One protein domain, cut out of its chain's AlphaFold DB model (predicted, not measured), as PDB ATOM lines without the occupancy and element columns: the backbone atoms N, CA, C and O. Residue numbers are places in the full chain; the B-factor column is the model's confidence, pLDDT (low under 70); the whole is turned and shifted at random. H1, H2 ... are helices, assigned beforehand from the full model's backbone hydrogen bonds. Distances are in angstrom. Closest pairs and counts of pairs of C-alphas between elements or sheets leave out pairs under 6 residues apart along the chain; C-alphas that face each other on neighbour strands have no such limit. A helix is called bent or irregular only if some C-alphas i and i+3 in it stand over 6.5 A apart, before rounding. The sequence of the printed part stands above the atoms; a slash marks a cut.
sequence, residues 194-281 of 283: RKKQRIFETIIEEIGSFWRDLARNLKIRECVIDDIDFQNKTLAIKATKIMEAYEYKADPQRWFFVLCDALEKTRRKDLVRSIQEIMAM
ATOM      1  N   ARG A 194      38.288  -6.691 -21.479       89.31
ATOM      2  CA  ARG A 194      39.662  -6.388 -21.895       89.31
ATOM      3  C   ARG A 194      40.347  -7.555 -22.613       89.31
ATOM      4  O   ARG A 194      41.016  -7.341 -23.616       89.31
ATOM      5  N   LYS A 195      40.169  -8.789 -22.128       91.56
ATOM      6  CA  LYS A 195      40.732  -9.991 -22.764       91.56
ATOM      7  C   LYS A 195      40.060 -10.272 -24.103       91.56
ATOM      8  O   LYS A 195      40.750 -10.517 -25.086       91.56
ATOM      9  N   LYS A 196      38.727 -10.181 -24.146       92.50
ATOM     10  CA  LYS A 196      37.958 -10.338 -25.388       92.50
ATOM     11  C   LYS A 196      38.419  -9.341 -26.453       92.50
ATOM     12  O   LYS A 196      38.709  -9.741 -27.575       92.50
ATOM     13  N   GLN A 197      38.545  -8.074 -26.064       94.19
ATOM     14  CA  GLN A 197      39.007  -7.008 -26.941       94.19
ATOM     15  C   GLN A 197      40.400  -7.303 -27.511       94.19
ATOM     16  O   GLN A 197      40.587  -7.251 -28.722       94.19
ATOM     17  N   ARG A 198      41.349  -7.715 -26.659       94.81
ATOM     18  CA  ARG A 198      42.710  -8.062 -27.094       94.81
ATOM     19  C   ARG A 198      42.729  -9.223 -28.091       94.81
ATOM     20  O   ARG A 198      43.466  -9.172 -29.063       94.81
ATOM     21  N   ILE A 199      41.899 -10.247 -27.874       95.69
ATOM     22  CA  ILE A 199      41.761 -11.375 -28.809       95.69
ATOM     23  C   ILE A 199      41.287 -10.881 -30.183       95.69
ATOM     24  O   ILE A 199      41.826 -11.301 -31.206       95.69
ATOM     25  N   PHE A 200      40.293  -9.993 -30.222       96.38
ATOM     26  CA  PHE A 200      39.785  -9.447 -31.481       96.38
ATOM     27  C   PHE A 200      40.816  -8.573 -32.192       96.38
ATOM     28  O   PHE A 200      40.980  -8.718 -33.399       96.38
ATOM     29  N   GLU A 201      41.540  -7.729 -31.458       97.00
ATOM     30  CA  GLU A 201      42.626  -6.904 -32.003       97.00
ATOM     31  C   GLU A 201      43.705  -7.769 -32.662       97.00
ATOM     32  O   GLU A 201      44.010  -7.566 -33.836       97.00
ATOM     33  N   THR A 202      44.182  -8.814 -31.974       97.25
ATOM     34  CA  THR A 202      45.174  -9.748 -32.531       97.25
ATOM     35  C   THR A 202      44.687 -10.406 -33.825       97.25
ATOM     36  O   THR A 202      45.432 -10.503 -34.797       97.25
ATOM     37  N   ILE A 203      43.419 -10.825 -33.886       97.19
ATOM     38  CA  ILE A 203      42.863 -11.422 -35.108       97.19
ATOM     39  C   ILE A 203      42.769 -10.384 -36.233       97.19
ATOM     40  O   ILE A 203      43.119 -10.695 -37.368       97.19
ATOM     41  N   ILE A 204      42.300  -9.167 -35.946       97.19
ATOM     42  CA  ILE A 204      42.151  -8.096 -36.943       97.19
ATOM     43  C   ILE A 204      43.502  -7.730 -37.569       97.19
ATOM     44  O   ILE A 204      43.576  -7.534 -38.783       97.19
ATOM     45  N   GLU A 205      44.558  -7.669 -36.760       96.94
ATOM     46  CA  GLU A 205      45.912  -7.338 -37.206       96.94
ATOM     47  C   GLU A 205      46.536  -8.457 -38.050       96.94
ATOM     48  O   GLU A 205      47.127  -8.193 -39.099       96.94
ATOM     49  N   GLU A 206      46.371  -9.716 -37.638       97.38
ATOM     50  CA  GLU A 206      47.140 -10.821 -38.210       97.38
ATOM     51  C   GLU A 206      46.386 -11.653 -39.267       97.38
ATOM     52  O   GLU A 206      47.014 -12.434 -39.988       97.38
ATOM     53  N   ILE A 207      45.059 -11.526 -39.418       96.69
ATOM     54  CA  ILE A 207      44.273 -12.377 -40.339       96.69
ATOM     55  C   ILE A 207      44.622 -12.166 -41.822       96.69
ATOM     56  O   ILE A 207      44.576 -13.114 -42.615       96.69
ATOM     57  N   GLY A 208      45.009 -10.948 -42.207       95.62
ATOM     58  CA  GLY A 208      45.395 -10.610 -43.578       95.62
ATOM     59  C   GLY A 208      44.269 -10.838 -44.592       95.62
ATOM     60  O   GLY A 208      43.139 -10.408 -44.384       95.62
ATOM     61  N   SER A 209      44.562 -11.506 -45.712       95.81
ATOM     62  CA  SER A 209      43.607 -11.773 -46.804       95.81
ATOM     63  C   SER A 209      42.593 -12.890 -46.511       95.81
ATOM     64  O   SER A 209      41.603 -13.012 -47.229       95.81
ATOM     65  N   PHE A 210      42.793 -13.674 -45.445       97.12
ATOM     66  CA  PHE A 210      41.949 -14.826 -45.093       97.12
ATOM     67  C   PHE A 210      40.638 -14.450 -44.383       97.12
ATOM     68  O   PHE A 210      39.864 -15.322 -43.989       97.12
ATOM     69  N   TRP A 211      40.354 -13.154 -44.224       97.50
ATOM     70  CA  TRP A 211      39.162 -12.669 -43.524       97.50
ATOM     71  C   TRP A 211      37.848 -13.172 -44.151       97.50
ATOM     72  O   TRP A 211      36.891 -13.437 -43.425       97.50
ATOM     73  N   ARG A 212      37.795 -13.358 -45.482       97.69
ATOM     74  CA  ARG A 212      36.606 -13.888 -46.182       97.69
ATOM     75  C   ARG A 212      36.319 -15.331 -45.777       97.69
ATOM     76  O   ARG A 212      35.179 -15.674 -45.472       97.69
ATOM     77  N   ASP A 213      37.355 -16.164 -45.732       98.00
ATOM     78  CA  ASP A 213      37.216 -17.565 -45.327       98.00
ATOM     79  C   ASP A 213      36.847 -17.675 -43.849       98.00
ATOM     80  O   ASP A 213      36.026 -18.515 -43.476       98.00
ATOM     81  N   LEU A 214      37.382 -16.777 -43.016       98.00
ATOM     82  CA  LEU A 214      37.001 -16.684 -41.611       98.00
ATOM     83  C   LEU A 214      35.514 -16.358 -41.468       98.00
ATOM     84  O   LEU A 214      34.807 -17.070 -40.760       98.00
ATOM     85  N   ALA A 215      35.010 -15.359 -42.194       97.81
ATOM     86  CA  ALA A 215      33.597 -14.990 -42.158       97.81
ATOM     87  C   ALA A 215      32.664 -16.141 -42.581       97.81
ATOM     88  O   ALA A 215      31.652 -16.395 -41.921       97.81
ATOM     89  N   ARG A 216      33.029 -16.890 -43.631       98.19
ATOM     90  CA  ARG A 216      32.279 -18.082 -44.066       98.19
ATOM     91  C   ARG A 216      32.274 -19.175 -43.001       98.19
ATOM     92  O   ARG A 216      31.229 -19.771 -42.727       98.19
ATOM     93  N   ASN A 217      33.421 -19.425 -42.370       97.94
ATOM     94  CA  ASN A 217      33.541 -20.417 -41.300       97.94
ATOM     95  C   ASN A 217      32.774 -20.005 -40.035       97.94
ATOM     96  O   ASN A 217      32.159 -20.863 -39.403       97.94
ATOM     97  N   LEU A 218      32.691 -18.703 -39.748       97.25
ATOM     98  CA  LEU A 218      31.843 -18.114 -38.702       97.25
ATOM     99  C   LEU A 218      30.344 -18.088 -39.062       97.25
ATOM    100  O   LEU A 218      29.524 -17.595 -38.286       97.25
ATOM    101  N   LYS A 219      29.953 -18.638 -40.221       97.06
ATOM    102  CA  LYS A 219      28.559 -18.703 -40.691       97.06
ATOM    103  C   LYS A 219      27.904 -17.321 -40.803       97.06
ATOM    104  O   LYS A 219      26.715 -17.161 -40.488       97.06
ATOM    105  N   ILE A 220      28.675 -16.329 -41.241       97.12
ATOM    106  CA  ILE A 220      28.155 -15.037 -41.698       97.12
ATOM    107  C   ILE A 220      27.587 -15.235 -43.109       97.12
ATOM    108  O   ILE A 220      28.118 -16.015 -43.898       97.12
ATOM    109  N   ARG A 221      26.454 -14.591 -43.410       96.88
ATOM    110  CA  ARG A 221      25.799 -14.712 -44.724       96.88
ATOM    111  C   ARG A 221      26.681 -14.095 -45.812       96.88
ATOM    112  O   ARG A 221      27.176 -12.993 -45.602       96.88
ATOM    113  N   GLU A 222      26.784 -14.743 -46.976       97.38
ATOM    114  CA  GLU A 222      27.634 -14.259 -48.084       97.38
ATOM    115  C   GLU A 222      27.260 -12.833 -48.514       97.38
ATOM    116  O   GLU A 222      28.145 -12.009 -48.683       97.38
ATOM    117  N   CYS A 223      25.966 -12.482 -48.532       97.56
ATOM    118  CA  CYS A 223      25.533 -11.115 -48.849       97.56
ATOM    119  C   CYS A 223      26.157 -10.051 -47.927       97.56
ATOM    120  O   CYS A 223      26.545  -8.989 -48.389       97.56
ATOM    121  N   VAL A 224      26.317 -10.352 -46.632       97.25
ATOM    122  CA  VAL A 224      26.946  -9.433 -45.667       97.25
ATOM    123  C   VAL A 224      28.454  -9.350 -45.907       97.25
ATOM    124  O   VAL A 224      29.051  -8.296 -45.725       97.25
ATOM    125  N   ILE A 225      29.077 -10.457 -46.316       97.69
ATOM    126  CA  ILE A 225      30.505 -10.503 -46.652       97.69
ATOM    127  C   ILE A 225      30.778  -9.634 -47.886       97.69
ATOM    128  O   ILE A 225      31.729  -8.855 -47.873       97.69
ATOM    129  N   ASP A 226      29.929  -9.730 -48.909       98.12
ATOM    130  CA  ASP A 226      30.030  -8.924 -50.127       98.12
ATOM    131  C   ASP A 226      29.786  -7.434 -49.843       98.12
ATOM    132  O   ASP A 226      30.562  -6.593 -50.300       98.12
ATOM    133  N   ASP A 227      28.790  -7.101 -49.013       98.00
ATOM    134  CA  ASP A 227      28.541  -5.722 -48.574       98.00
ATOM    135  C   ASP A 227      29.757  -5.135 -47.836       98.00
ATOM    136  O   ASP A 227      30.187  -4.014 -48.120       98.00
ATOM    137  N   ILE A 228      30.360  -5.900 -46.914       97.50
ATOM    138  CA  ILE A 228      31.571  -5.489 -46.184       97.50
ATOM    139  C   ILE A 228      32.752  -5.315 -47.143       97.50
ATOM    140  O   ILE A 228      33.538  -4.376 -46.974       97.50
ATOM    141  N   ASP A 229      32.890  -6.191 -48.141       97.50
ATOM    142  CA  ASP A 229      33.960  -6.104 -49.131       97.50
ATOM    143  C   ASP A 229      33.858  -4.849 -49.994       97.50
ATOM    144  O   ASP A 229      34.878  -4.212 -50.266       97.50
ATOM    145  N   PHE A 230      32.632  -4.510 -50.397       97.38
ATOM    146  CA  PHE A 230      32.319  -3.368 -51.242       97.38
ATOM    147  C   PHE A 230      32.480  -2.038 -50.496       97.38
ATOM    148  O   PHE A 230      33.041  -1.084 -51.032       97.38
ATOM    149  N   GLN A 231      32.014  -1.971 -49.246       96.44
ATOM    150  CA  GLN A 231      32.005  -0.734 -48.460       96.44
ATOM    151  C   GLN A 231      33.385  -0.334 -47.928       96.44
ATOM    152  O   GLN A 231      33.642   0.849 -47.700       96.44
ATOM    153  N   ASN A 232      34.286  -1.294 -47.716       95.44
ATOM    154  CA  ASN A 232      35.555  -1.051 -47.036       95.44
ATOM    155  C   ASN A 232      36.732  -1.299 -47.982       95.44
ATOM    156  O   ASN A 232      36.748  -2.268 -48.730       95.44
ATOM    157  N   LYS A 233      37.764  -0.449 -47.946       94.00
ATOM    158  CA  LYS A 233      38.953  -0.628 -48.805       94.00
ATOM    159  C   LYS A 233      40.050  -1.454 -48.138       94.00
ATOM    160  O   LYS A 233      40.658  -2.301 -48.784       94.00
ATOM    161  N   THR A 234      40.314  -1.220 -46.856       96.69
ATOM    162  CA  THR A 234      41.443  -1.837 -46.147       96.69
ATOM    163  C   THR A 234      41.059  -3.172 -45.515       96.69
ATOM    164  O   THR A 234      39.935  -3.359 -45.051       96.69
ATOM    165  N   LEU A 235      42.013  -4.108 -45.474       96.19
ATOM    166  CA  LEU A 235      41.806  -5.442 -44.898       96.19
ATOM    167  C   LEU A 235      41.475  -5.382 -43.403       96.19
ATOM    168  O   LEU A 235      40.578  -6.091 -42.955       96.19
ATOM    169  N   ALA A 236      42.140  -4.493 -42.660       95.38
ATOM    170  CA  ALA A 236      41.900  -4.313 -41.232       95.38
ATOM    171  C   ALA A 236      40.437  -3.935 -40.950       95.38
ATOM    172  O   ALA A 236      39.783  -4.596 -40.154       95.38
ATOM    173  N   ILE A 237      39.877  -2.956 -41.676       96.62
ATOM    174  CA  ILE A 237      38.482  -2.532 -41.472       96.62
ATOM    175  C   ILE A 237      37.513  -3.667 -41.829       96.62
ATOM    176  O   ILE A 237      36.540  -3.888 -41.110       96.62
ATOM    177  N   LYS A 238      37.786  -4.426 -42.899       97.69
ATOM    178  CA  LYS A 238      36.973  -5.599 -43.266       97.69
ATOM    179  C   LYS A 238      36.958  -6.638 -42.146       97.69
ATOM    180  O   LYS A 238      35.888  -7.108 -41.762       97.69
ATOM    181  N   ALA A 239      38.126  -6.950 -41.582       97.25
ATOM    182  CA  ALA A 239      38.246  -7.860 -40.450       97.25
ATOM    183  C   ALA A 239      37.509  -7.329 -39.208       97.25
ATOM    184  O   ALA A 239      36.758  -8.083 -38.591       97.25
ATOM    185  N   THR A 240      37.632  -6.034 -38.893       97.44
ATOM    186  CA  THR A 240      36.896  -5.394 -37.791       97.44
ATOM    187  C   THR A 240      35.388  -5.537 -37.967       97.44
ATOM    188  O   THR A 240      34.710  -6.003 -37.055       97.44
ATOM    189  N   LYS A 241      34.853  -5.228 -39.156       97.75
ATOM    190  CA  LYS A 241      33.413  -5.350 -39.441       97.75
ATOM    191  C   LYS A 241      32.896  -6.777 -39.334       97.75
ATOM    192  O   LYS A 241      31.770  -6.993 -38.893       97.75
ATOM    193  N   ILE A 242      33.720  -7.760 -39.678       97.31
ATOM    194  CA  ILE A 242      33.376  -9.169 -39.486       97.31
ATOM    195  C   ILE A 242      33.369  -9.559 -38.015       97.31
ATOM    196  O   ILE A 242      32.462 -10.278 -37.600       97.31
ATOM    197  N   MET A 243      34.335  -9.083 -37.227       96.75
ATOM    198  CA  MET A 243      34.351  -9.334 -35.785       96.75
ATOM    199  C   MET A 243      33.148  -8.685 -35.093       96.75
ATOM    200  O   MET A 243      32.506  -9.348 -34.285       96.75
ATOM    201  N   GLU A 244      32.764  -7.461 -35.477       96.06
ATOM    202  CA  GLU A 244      31.538  -6.796 -35.001       96.06
ATOM    203  C   GLU A 244      30.278  -7.612 -35.351       96.06
ATOM    204  O   GLU A 244      29.431  -7.878 -34.494       96.06
ATOM    205  N   ALA A 245      30.161  -8.060 -36.606       96.12
ATOM    206  CA  ALA A 245      29.027  -8.867 -37.062       96.12
ATOM    207  C   ALA A 245      28.954 -10.228 -36.350       96.12
ATOM    208  O   ALA A 245      27.863 -10.728 -36.060       96.12
ATOM    209  N   TYR A 246      30.108 -10.831 -36.066       96.44
ATOM    210  CA  TYR A 246      30.194 -12.066 -35.303       96.44
ATOM    211  C   TYR A 246      29.803 -11.847 -33.841       96.44
ATOM    212  O   TYR A 246      28.971 -12.588 -33.326       96.44
ATOM    213  N   GLU A 247      30.342 -10.815 -33.192       93.56
ATOM    214  CA  GLU A 247      30.069 -10.496 -31.792       93.56
ATOM    215  C   GLU A 247      28.577 -10.305 -31.517       93.56
ATOM    216  O   GLU A 247      28.082 -10.810 -30.512       93.56
ATOM    217  N   TYR A 248      27.853  -9.653 -32.430       93.25
ATOM    218  CA  TYR A 248      26.409  -9.459 -32.308       93.25
ATOM    219  C   TYR A 248      25.614 -10.778 -32.301       93.25
ATOM    220  O   TYR A 248      24.585 -10.884 -31.636       93.25
ATOM    221  N   LYS A 249      26.076 -11.792 -33.042       93.25
ATOM    222  CA  LYS A 249      25.390 -13.089 -33.188       93.25
ATOM    223  C   LYS A 249      25.898 -14.149 -32.205       93.25
ATOM    224  O   LYS A 249      25.233 -15.166 -32.006       93.25
ATOM    225  N   ALA A 250      27.098 -13.975 -31.663       92.25
ATOM    226  CA  ALA A 250      27.789 -15.033 -30.949       92.25
ATOM    227  C   ALA A 250      27.188 -15.301 -29.560       92.25
ATOM    228  O   ALA A 250      26.844 -14.390 -28.814       92.25
ATOM    229  N   ASP A 251      27.129 -16.581 -29.196       91.38
ATOM    230  CA  ASP A 251      26.744 -17.025 -27.856       91.38
ATOM    231  C   ASP A 251      27.842 -16.643 -26.835       91.38
ATOM    232  O   ASP A 251      28.990 -17.077 -27.004       91.38
ATOM    233  N   PRO A 252      27.529 -15.887 -25.761       87.81
ATOM    234  CA  PRO A 252      28.494 -15.478 -24.740       87.81
ATOM    235  C   PRO A 252      29.301 -16.619 -24.108       87.81
ATOM    236  O   PRO A 252      30.431 -16.389 -23.678       87.81
ATOM    237  N   GLN A 253      28.766 -17.842 -24.070       87.44
ATOM    238  CA  GLN A 253      29.453 -18.995 -23.483       87.44
ATOM    239  C   GLN A 253      30.333 -19.743 -24.490       87.44
ATOM    240  O   GLN A 253      31.330 -20.360 -24.114       87.44
ATOM    241  N   ARG A 254      29.977 -19.708 -25.781       91.50
ATOM    242  CA  ARG A 254      30.595 -20.556 -26.817       91.50
ATOM    243  C   ARG A 254      31.382 -19.794 -27.878       91.50
ATOM    244  O   ARG A 254      32.088 -20.429 -28.662       91.50
ATOM    245  N   TRP A 255      31.309 -18.462 -27.899       94.00
ATOM    246  CA  TRP A 255      31.923 -17.642 -28.947       94.00
ATOM    247  C   TRP A 255      33.420 -17.911 -29.128       94.00
ATOM    248  O   TRP A 255      33.905 -17.913 -30.257       94.00
ATOM    249  N   PHE A 256      34.158 -18.168 -28.045       94.81
ATOM    250  CA  PHE A 256      35.599 -18.399 -28.113       94.81
ATOM    251  C   PHE A 256      35.934 -19.725 -28.812       94.81
ATOM    252  O   PHE A 256      36.792 -19.770 -29.691       94.81
ATOM    253  N   PHE A 257      35.214 -20.798 -28.477       95.25
ATOM    254  CA  PHE A 257      35.435 -22.117 -29.075       95.25
ATOM    255  C   PHE A 257      35.043 -22.140 -30.551       95.25
ATOM    256  O   PHE A 257      35.782 -22.674 -31.376       95.25
ATOM    257  N   VAL A 258      33.915 -21.511 -30.895       96.69
ATOM    258  CA  VAL A 258      33.472 -21.368 -32.291       96.69
ATOM    259  C   VAL A 258      34.481 -20.550 -33.100       96.69
ATOM    260  O   VAL A 258      34.770 -20.893 -34.245       96.69
ATOM    261  N   LEU A 259      35.071 -19.513 -32.499       96.88
ATOM    262  CA  LEU A 259      36.117 -18.713 -33.132       96.88
ATOM    263  C   LEU A 259      37.396 -19.526 -33.380       96.88
ATOM    264  O   LEU A 259      37.943 -19.466 -34.479       96.88
ATOM    265  N   CYS A 260      37.839 -20.329 -32.408       97.06
ATOM    266  CA  CYS A 260      38.988 -21.226 -32.570       97.06
ATOM    267  C   CYS A 260      38.764 -22.252 -33.691       97.06
ATOM    268  O   CYS A 260      39.624 -22.411 -34.555       97.06
ATOM    269  N   ASP A 261      37.599 -22.907 -33.712       97.81
ATOM    270  CA  ASP A 261      37.233 -23.880 -34.751       97.81
ATOM    271  C   ASP A 261      37.171 -23.225 -36.142       97.81
ATOM    272  O   ASP A 261      37.674 -23.770 -37.129       97.81
ATOM    273  N   ALA A 262      36.620 -22.011 -36.233       97.88
ATOM    274  CA  ALA A 262      36.598 -21.260 -37.483       97.88
ATOM    275  C   ALA A 262      38.013 -20.910 -37.969       97.88
ATOM    276  O   ALA A 262      38.316 -21.103 -39.149       97.88
ATOM    277  N   LEU A 263      38.896 -20.460 -37.073       97.75
ATOM    278  CA  LEU A 263      40.292 -20.155 -37.395       97.75
ATOM    279  C   LEU A 263      41.069 -21.406 -37.829       97.75
ATOM    280  O   LEU A 263      41.810 -21.367 -38.817       97.75
ATOM    281  N   GLU A 264      40.848 -22.544 -37.175       97.19
ATOM    282  CA  GLU A 264      41.460 -23.809 -37.577       97.19
ATOM    283  C   GLU A 264      41.009 -24.236 -38.985       97.19
ATOM    284  O   GLU A 264      41.843 -24.615 -39.813       97.19
ATOM    285  N   LYS A 265      39.720 -24.066 -39.309       97.62
ATOM    286  CA  LYS A 265      39.177 -24.303 -40.659       97.62
ATOM    287  C   LYS A 265      39.725 -23.334 -41.708       97.62
ATOM    288  O   LYS A 265      39.896 -23.733 -42.858       97.62
ATOM    289  N   THR A 266      40.073 -22.101 -41.327       96.75
ATOM    290  CA  THR A 266      40.805 -21.160 -42.203       96.75
ATOM    291  C   THR A 266      42.293 -21.470 -42.357       96.75
ATOM    292  O   THR A 266      42.997 -20.738 -43.046       96.75
ATOM    293  N   ARG A 267      42.789 -22.557 -41.749       95.94
ATOM    294  CA  ARG A 267      44.205 -22.962 -41.756       95.94
ATOM    295  C   ARG A 267      45.139 -21.988 -41.027       95.94
ATOM    296  O   ARG A 267      46.349 -22.063 -41.215       95.94
ATOM    297  N   ARG A 268      44.609 -21.132 -40.147       96.19
ATOM    298  CA  ARG A 268      45.385 -20.198 -39.314       96.19
ATOM    299  C   ARG A 268      45.560 -20.725 -37.890       96.19
ATOM    300  O   ARG A 268      45.047 -20.171 -36.920       96.19
ATOM    301  N   LYS A 269      46.270 -21.852 -37.769       96.88
ATOM    302  CA  LYS A 269      46.564 -22.497 -36.471       96.88
ATOM    303  C   LYS A 269      47.527 -21.678 -35.605       96.88
ATOM    304  O   LYS A 269      47.536 -21.830 -34.388       96.88
ATOM    305  N   ASP A 270      48.324 -20.829 -36.240       96.88
ATOM    306  CA  ASP A 270      49.149 -19.800 -35.610       96.88
ATOM    307  C   ASP A 270      48.295 -18.848 -34.763       96.88
ATOM    308  O   ASP A 270      48.565 -18.689 -33.574       96.88
ATOM    309  N   LEU A 271      47.199 -18.327 -35.331       97.12
ATOM    310  CA  LEU A 271      46.274 -17.445 -34.616       97.12
ATOM    311  C   LEU A 271      45.586 -18.156 -33.462       97.12
ATOM    312  O   LEU A 271      45.484 -17.592 -32.379       97.12
ATOM    313  N   VAL A 272      45.154 -19.403 -33.673       97.50
ATOM    314  CA  VAL A 272      44.536 -20.216 -32.613       97.50
ATOM    315  C   VAL A 272      45.467 -20.336 -31.407       97.50
ATOM    316  O   VAL A 272      45.022 -20.162 -30.275       97.50
ATOM    317  N   ARG A 273      46.763 -20.576 -31.637       96.25
ATOM    318  CA  ARG A 273      47.753 -20.647 -30.557       96.25
ATOM    319  C   ARG A 273      47.909 -19.299 -29.848       96.25
ATOM    320  O   ARG A 273      47.805 -19.255 -28.627       96.25
ATOM    321  N   SER A 274      48.058 -18.213 -30.609       96.12
ATOM    322  CA  SER A 274      48.206 -16.851 -30.072       96.12
ATOM    323  C   SER A 274      47.020 -16.438 -29.184       96.12
ATOM    324  O   SER A 274      47.195 -15.998 -28.047       96.12
ATOM    325  N   ILE A 275      45.778 -16.673 -29.625       95.50
ATOM    326  CA  ILE A 275      44.590 -16.308 -28.833       95.50
ATOM    327  C   ILE A 275      44.389 -17.207 -27.605       95.50
ATOM    328  O   ILE A 275      43.876 -16.743 -26.586       95.50
ATOM    329  N   GLN A 276      44.795 -18.479 -27.673       94.00
ATOM    330  CA  GLN A 276      44.771 -19.389 -26.524       94.00
ATOM    331  C   GLN A 276      45.799 -18.980 -25.464       94.00
ATOM    332  O   GLN A 276      45.503 -19.048 -24.273       94.00
ATOM    333  N   GLU A 277      46.966 -18.487 -25.879       93.62
ATOM    334  CA  GLU A 277      47.950 -17.900 -24.970       93.62
ATOM    335  C   GLU A 277      47.378 -16.656 -24.274       93.62
ATOM    336  O   GLU A 277      47.421 -16.578 -23.047       93.62
ATOM    337  N   ILE A 278      46.734 -15.739 -25.010       91.81
ATOM    338  CA  ILE A 278      46.056 -14.559 -24.426       91.81
ATOM    339  C   ILE A 278      44.976 -14.975 -23.414       91.81
ATOM    340  O   ILE A 278      44.807 -14.331 -22.377       91.81
ATOM    341  N   MET A 279      44.248 -16.058 -23.695       88.00
ATOM    342  CA  MET A 279      43.229 -16.600 -22.795       88.00
ATOM    343  C   MET A 279      43.837 -17.101 -21.476       88.00
ATOM    344  O   MET A 279      43.279 -16.837 -20.405       88.00
ATOM    345  N   ALA A 280      44.980 -17.790 -21.558       86.88
ATOM    346  CA  ALA A 280      45.711 -18.340 -20.419       86.88
ATOM    347  C   ALA A 280      46.467 -17.275 -19.601       86.88
ATOM    348  O   ALA A 280      46.758 -17.498 -18.426       86.88
ATOM    349  N   MET A 281      46.771 -16.113 -20.186       84.62
ATOM    350  CA  MET A 281      47.400 -15.002 -19.470       84.62
ATOM    351  C   MET A 281      46.451 -14.379 -18.437       84.62
ATOM    352  O   MET A 281      45.265 -14.165 -18.694       84.62
TER     353      MET A 281
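What this domain is: This is residues 194 to 281 of the 283 residues of an uncharacterized protein of Helicoverpa armigera (UniProt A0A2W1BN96). Two groups of three helices join into one body: H6 side by side with H1 and H5 in one, H4 with H2 and H3 in the other, H3 at the far end. The 88 printed residues hold six named helices, H1 to H6, all helix, compact, radius of gyration of the C-alphas 12.1 A, spanning 37 by 25 by 23 A.

How they stand to each other: H1, residues 194 to 206, touches H4, residues 235 to 249, with residues 200 to 205 alone, closest C-alphas Ile 204 and Ala 239, 5.3 A, at a steep tilt of 40 degrees. H2, residues 208 to 217, is irregular, with C-alphas 209 and 212 7.3 A apart. H2, H3, residues 222 to 231, and H4 form an up and down bundle, each running against the one before. H5, residues 255 to 265, and H2 touch only at their ends, closest C-alphas Ala 262 and Asn 217, 5.0 A. H6, residues 269 to 280, touches H1, closest C-alphas Ile 275 and Ile 199, 5.7 A. H3 and H6 are apart. Every O i to N i+4 pair is within hydrogen-bond range in H1, H3, H5 and H6; H2 has 4 of 6, H4 10 of 11.

Where its parts are: H1, 18.5 A long from first to last C-alpha, begins at (39.662, -6.388, -21.895); H4 measures 21.6 A; H6 ends at C-alpha 280, (45.711, -18.340, -20.419).

The domain as a whole: The C-alphas of Phe 230 and Met 281 are farthest apart, 37.0 A. The five links are tight, the printed part has no cut, and no printed residue is under 70 in pLDDT.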